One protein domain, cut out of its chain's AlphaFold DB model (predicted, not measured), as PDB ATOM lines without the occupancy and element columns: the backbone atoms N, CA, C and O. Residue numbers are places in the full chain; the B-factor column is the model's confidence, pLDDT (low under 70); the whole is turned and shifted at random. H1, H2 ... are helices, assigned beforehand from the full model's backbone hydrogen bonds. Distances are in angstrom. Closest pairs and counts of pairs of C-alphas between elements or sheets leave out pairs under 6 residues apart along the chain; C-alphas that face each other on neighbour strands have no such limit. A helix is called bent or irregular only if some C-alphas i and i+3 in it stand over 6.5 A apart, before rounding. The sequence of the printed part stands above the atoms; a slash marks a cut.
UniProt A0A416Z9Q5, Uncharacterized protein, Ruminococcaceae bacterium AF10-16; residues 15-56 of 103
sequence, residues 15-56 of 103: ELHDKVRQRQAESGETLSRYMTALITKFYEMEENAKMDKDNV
ATOM      1  N   GLU A  15      10.616 -35.171 -96.752       95.88
ATOM      2  CA  GLU A  15      10.956 -33.794 -97.139       95.88
ATOM      3  C   GLU A  15      10.987 -32.829 -95.945       95.88
ATOM      4  O   GLU A  15      11.848 -31.950 -95.850       95.88
ATOM      5  N   LEU A  16      10.052 -32.992 -95.001       94.00
ATOM      6  CA  LEU A  16      10.013 -32.171 -93.797       94.00
ATOM      7  C   LEU A  16      11.161 -32.535 -92.852       94.00
ATOM      8  O   LEU A  16      11.778 -31.642 -92.271       94.00
ATOM      9  N   HIS A  17      11.466 -33.827 -92.725       93.75
ATOM     10  CA  HIS A  17      12.599 -34.302 -91.939       93.75
ATOM     11  C   HIS A  17      13.919 -33.711 -92.445       93.75
ATOM     12  O   HIS A  17      14.666 -33.131 -91.655       93.75
ATOM     13  N   ASP A  18      14.181 -33.792 -93.748       95.81
ATOM     14  CA  ASP A  18      15.428 -33.304 -94.342       95.81
ATOM     15  C   ASP A  18      15.581 -31.794 -94.159       95.81
ATOM     16  O   ASP A  18      16.637 -31.313 -93.745       95.81
ATOM     17  N   LYS A  19      14.491 -31.040 -94.335       94.88
ATOM     18  CA  LYS A  19      14.468 -29.594 -94.091       94.88
ATOM     19  C   LYS A  19      14.758 -29.236 -92.633       94.88
ATOM     20  O   LYS A  19      15.500 -28.288 -92.367       94.88
ATOM     21  N   VAL A  20      14.171 -29.966 -91.682       92.75
ATOM     22  CA  VAL A  20      14.419 -29.769 -90.245       92.75
ATOM     23  C   VAL A  20      15.879 -30.076 -89.914       92.75
ATOM     24  O   VAL A  20      16.513 -29.299 -89.205       92.75
ATOM     25  N   ARG A  21      16.440 -31.160 -90.462       92.69
ATOM     26  CA  ARG A  21      17.839 -31.547 -90.237       92.69
ATOM     27  C   ARG A  21      18.837 -30.563 -90.819       92.69
ATOM     28  O   ARG A  21      19.791 -30.216 -90.127       92.69
ATOM     29  N   GLN A  22      18.599 -30.082 -92.035       94.69
ATOM     30  CA  GLN A  22      19.434 -29.061 -92.659       94.69
ATOM     31  C   GLN A  22      19.490 -27.803 -91.785       94.69
ATOM     32  O   GLN A  22      20.568 -27.389 -91.365       94.69
ATOM     33  N   ARG A  23      18.327 -27.262 -91.410       92.81
ATOM     34  CA  ARG A  23      18.248 -26.041 -90.596       92.81
ATOM     35  C   ARG A  23      18.788 -26.223 -89.182       92.81
ATOM     36  O   ARG A  23      19.364 -25.294 -88.624       92.81
ATOM     37  N   GLN A  24      18.619 -27.408 -88.596       92.25
ATOM     38  CA  GLN A  24      19.222 -27.755 -87.310       92.25
ATOM     39  C   GLN A  24      20.756 -27.721 -87.397       92.25
ATOM     40  O   GLN A  24      21.400 -27.173 -86.502       92.25
ATOM     41  N   ALA A  25      21.335 -28.266 -88.473       91.62
ATOM     42  CA  ALA A  25      22.778 -28.242 -88.708       91.62
ATOM     43  C   ALA A  25      23.302 -26.813 -88.936       91.62
ATOM     44  O   ALA A  25      24.301 -26.436 -88.332       91.62
ATOM     45  N   GLU A  26      22.593 -26.002 -89.727       93.56
ATOM     46  CA  GLU A  26      22.910 -24.579 -89.934       93.56
ATOM     47  C   GLU A  26      22.862 -23.776 -88.627       93.56
ATOM     48  O   GLU A  26      23.662 -22.868 -88.417       93.56
ATOM     49  N   SER A  27      21.945 -24.130 -87.725       89.00
ATOM     50  CA  SER A  27      21.794 -23.462 -86.435       89.00
ATOM     51  C   SER A  27      22.864 -23.854 -85.409       89.00
ATOM     52  O   SER A  27      22.984 -23.191 -84.378       89.00
ATOM     53  N   GLY A  28      23.608 -24.946 -85.634       92.06
ATOM     54  CA  GLY A  28      24.598 -25.477 -84.686       92.06
ATOM     55  C   GLY A  28      24.003 -25.985 -83.364       92.06
ATOM     56  O   GLY A  28      24.726 -26.206 -82.394       92.06
ATOM     57  N   GLU A  29      22.681 -26.152 -83.297       90.19
ATOM     58  CA  GLU A  29      21.963 -26.539 -82.085       90.19
ATOM     59  C   GLU A  29      21.779 -28.055 -81.993       90.19
ATOM     60  O   GLU A  29      21.706 -28.777 -82.994       90.19
ATOM     61  N   THR A  30      21.631 -28.556 -80.765       91.38
ATOM     62  CA  THR A  30      21.155 -29.926 -80.566       91.38
ATOM     63  C   THR A  30      19.713 -30.039 -81.054       91.38
ATOM     64  O   THR A  30      18.925 -29.101 -80.920       91.38
ATOM     65  N   LEU A  31      19.339 -31.209 -81.581       89.25
ATOM     66  CA  LEU A  31      17.984 -31.446 -82.086       89.25
ATOM     67  C   LEU A  31      16.909 -31.101 -81.046       89.25
ATOM     68  O   LEU A  31      15.913 -30.481 -81.388       89.25
ATOM     69  N   SER A  32      17.127 -31.464 -79.778       88.31
ATOM     70  CA  SER A  32      16.182 -31.169 -78.695       88.31
ATOM     71  C   SER A  32      15.970 -29.662 -78.513       88.31
ATOM     72  O   SER A  32      14.832 -29.203 -78.466       88.31
ATOM     73  N   ARG A  33      17.049 -28.866 -78.498       89.31
ATOM     74  CA  ARG A  33      16.954 -27.405 -78.354       89.31
ATOM     75  C   ARG A  33      16.283 -26.763 -79.566       89.31
ATOM     76  O   ARG A  33      15.386 -25.942 -79.397       89.31
ATOM     77  N   TYR A  34      16.671 -27.202 -80.762       92.94
ATOM     78  CA  TYR A  34      16.102 -26.726 -82.019       92.94
ATOM     79  C   TYR A  34      14.596 -27.011 -82.109       92.94
ATOM     80  O   TYR A  34      13.807 -26.120 -82.419       92.94
ATOM     81  N   MET A  35      14.178 -28.240 -81.787       91.88
ATOM     82  CA  MET A  35      12.769 -28.635 -81.815       91.88
ATOM     83  C   MET A  35      11.947 -27.890 -80.767       91.88
ATOM     84  O   MET A  35      10.861 -27.420 -81.092       91.88
ATOM     85  N   THR A  36      12.468 -27.722 -79.549       91.31
ATOM     86  CA  THR A  36      11.812 -26.903 -78.522       91.31
ATOM     87  C   THR A  36      11.609 -25.476 -79.023       91.31
ATOM     88  O   THR A  36      10.485 -24.991 -79.004       91.31
ATOM     89  N   ALA A  37      12.644 -24.825 -79.566       91.12
ATOM     90  CA  ALA A  37      12.527 -23.465 -80.093       91.12
ATOM     91  C   ALA A  37      11.535 -23.357 -81.266       91.12
ATOM     92  O   ALA A  37      10.781 -22.389 -81.354       91.12
ATOM     93  N   LEU A  38      11.521 -24.345 -82.165       92.62
ATOM     94  CA  LEU A  38      10.616 -24.380 -83.315       92.62
ATOM     95  C   LEU A  38       9.152 -24.529 -82.878       92.62
ATOM     96  O   LEU A  38       8.291 -23.813 -83.386       92.62
ATOM     97  N   ILE A  39       8.880 -25.419 -81.920       92.44
ATOM     98  CA  ILE A  39       7.533 -25.655 -81.382       92.44
ATOM     99  C   ILE A  39       7.063 -24.458 -80.549       92.44
ATOM    100  O   ILE A  39       5.928 -24.021 -80.719       92.44
ATOM    101  N   THR A  40       7.924 -23.884 -79.702       91.44
ATOM    102  CA  THR A  40       7.593 -22.681 -78.922       91.44
ATOM    103  C   THR A  40       7.205 -21.530 -79.844       91.44
ATOM    104  O   THR A  40       6.110 -20.993 -79.705       91.44
ATOM    105  N   LYS A  41       8.015 -21.244 -80.875       90.19
ATOM    106  CA  LYS A  41       7.693 -20.205 -81.866       90.19
ATOM    107  C   LYS A  41       6.373 -20.456 -82.585       90.19
ATOM    108  O   LYS A  41       5.663 -19.504 -82.892       90.19
ATOM    109  N   PHE A  42       6.048 -21.712 -82.892       90.12
ATOM    110  CA  PHE A  42       4.774 -22.052 -83.525       90.12
ATOM    111  C   PHE A  42       3.587 -21.653 -82.639       90.12
ATOM    112  O   PHE A  42       2.679 -20.981 -83.121       90.12
ATOM    113  N   TYR A  43       3.622 -21.998 -81.350       86.38
ATOM    114  CA  TYR A  43       2.547 -21.645 -80.418       86.38
ATOM    115  C   TYR A  43       2.519 -20.157 -80.066       86.38
ATOM    116  O   TYR A  43       1.435 -19.598 -79.969       86.38
ATOM    117  N   GLU A  44       3.668 -19.485 -79.961       86.31
ATOM    118  CA  GLU A  44       3.714 -18.023 -79.820       86.31
ATOM    119  C   GLU A  44       3.088 -17.327 -81.036       86.31
ATOM    120  O   GLU A  44       2.352 -16.355 -80.890       86.31
ATOM    121  N   MET A  45       3.353 -17.812 -82.254       81.94
ATOM    122  CA  MET A  45       2.718 -17.284 -83.463       81.94
ATOM    123  C   MET A  45       1.219 -17.593 -83.503       81.94
ATOM    124  O   MET A  45       0.446 -16.730 -83.907       81.94
ATOM    125  N   GLU A  46       0.792 -18.787 -83.081       78.88
ATOM    126  CA  GLU A  46      -0.630 -19.139 -82.996       78.88
ATOM    127  C   GLU A  46      -1.368 -18.270 -81.964       78.88
ATOM    128  O   GLU A  46      -2.471 -17.794 -82.234       78.88
ATOM    129  N   GLU A  47      -0.752 -18.018 -80.808       71.88
ATOM    130  CA  GLU A  47      -1.289 -17.148 -79.763       71.88
ATOM    131  C   GLU A  47      -1.363 -15.693 -80.234       71.88
ATOM    132  O   GLU A  47      -2.423 -15.077 -80.138       71.88
ATOM    133  N   ASN A  48      -0.297 -15.169 -80.847       63.84
ATOM    134  CA  ASN A  48      -0.308 -13.831 -81.443       63.84
ATOM    135  C   ASN A  48      -1.372 -13.707 -82.548       63.84
ATOM    136  O   ASN A  48      -2.093 -12.715 -82.601       63.84
ATOM    137  N   ALA A  49      -1.531 -14.725 -83.400       61.25
ATOM    138  CA  ALA A  49      -2.563 -14.745 -84.437       61.25
ATOM    139  C   ALA A  49      -3.992 -14.837 -83.866       61.25
ATOM    140  O   ALA A  49      -4.934 -14.344 -84.492       61.25
ATOM    141  N   LYS A  50      -4.175 -15.456 -82.692       57.00
ATOM    142  CA  LYS A  50      -5.446 -15.446 -81.951       57.00
ATOM    143  C   LYS A  50      -5.706 -14.086 -81.299       57.00
ATOM    144  O   LYS A  50      -6.823 -13.593 -81.405       57.00
ATOM    145  N   MET A  51      -4.697 -13.448 -80.702       53.31
ATOM    146  CA  MET A  51      -4.838 -12.110 -80.109       53.31
ATOM    147  C   MET A  51      -5.185 -11.035 -81.150       53.31
ATOM    148  O   MET A  51      -6.004 -10.161 -80.867       53.31
ATOM    149  N   ASP A  52      -4.631 -11.131 -82.363       53.50
ATOM    150  CA  ASP A  52      -4.933 -10.211 -83.472       53.50
ATOM    151  C   ASP A  52      -6.377 -10.370 -83.995       53.50
ATOM    152  O   ASP A  52      -6.991  -9.410 -84.452       53.50
ATOM    153  N   LYS A  53      -6.963 -11.571 -83.868       51.91
ATOM    154  CA  LYS A  53      -8.342 -11.857 -84.301       51.91
ATOM    155  C   LYS A  53      -9.416 -11.556 -83.257       51.91
ATOM    156  O   LYS A  53     -10.539 -11.251 -83.658       51.91
ATOM    157  N   ASP A  54      -9.112 -11.665 -81.965       54.50
ATOM    158  CA  ASP A  54     -10.154 -11.662 -80.925       54.50
ATOM    159  C   ASP A  54     -10.373 -10.296 -80.252       54.50
ATOM    160  O   ASP A  54     -11.449 -10.065 -79.711       54.50
ATOM    161  N   ASN A  55      -9.416  -9.354 -80.317       58.41
ATOM    162  CA  ASN A  55      -9.491  -8.151 -79.468       58.41
ATOM    163  C   ASN A  55      -9.240  -6.796 -80.153       58.41
ATOM    164  O   ASN A  55      -9.268  -5.758 -79.488       58.41
ATOM    165  N   VAL A  56      -9.008  -6.758 -81.468       60.19
ATOM    166  CA  VAL A  56      -8.868  -5.499 -82.216       60.19
ATOM    167  C   VAL A  56      -9.596  -5.622 -83.550       60.19
ATOM    168  O   VAL A  56      -9.258  -6.450 -84.386       60.19
TER     169      VAL A  56
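Overview. This is residues 15 to 56 of the 103 residues of an uncharacterized protein of Ruminococcaceae bacterium AF10-16 (UniProt A0A416Z9Q5). A long helix, H2, and a shorter one, H1, meet near their ends at a corner and make an L, with the tight turn of residues 28 to 30 at the corner. Most of the long arm, from residue 39 to the last printed residue, 56, stands free and sticks out from that corner. The printed part has 42 residues with two named helices, H1 and then H2, and no named strand; its class is all helix. It is only just loose, close to extended, with a radius of gyration of the C-alphas of 13.6 A, and its elongated outline spans 39 by 21 by 13 A.

Arrangement. Begin with H2, residues 31 to 54, and look at its residues 31 to 34, which alone touch H1, residues 15 to 27. On H1 the touching residues are 24 to 27 alone. The two helices only just touch, and only at the corner by their link, with 3 pairs of C-alphas within 8 A. The closest C-alphas of the two are those of Gln 24 and Tyr 34, 6.2 A apart. Their lines stand about perpendicular, at 74 degrees, and their centres are 18.1 A apart. In the backbones of H1 and H2, every O i to N i+4 pair is within hydrogen-bond range.

Along the chain. Find C-alpha 31 at (17.984, -31.446, -82.086); from there H2 runs 34.4 A to C-alpha 54 at (-10.154, -11.662, -80.925). Go back to C-alpha 15 at (10.956, -33.794, -97.139), where H1 begins; its 13 residues run 18.4 A to C-alpha 27. Neither helix is bent.

Size, cuts and confidence. The two C-alphas farthest apart are those of Ala 25 and Val 56, at 39.5 A. The printed part has no cut, and the link from H1 to H2 is tight. Look in the B-factor column for the model's confidence: the mean pLDDT of the printed part is 83.3, and residues 48 to 56 are under 70.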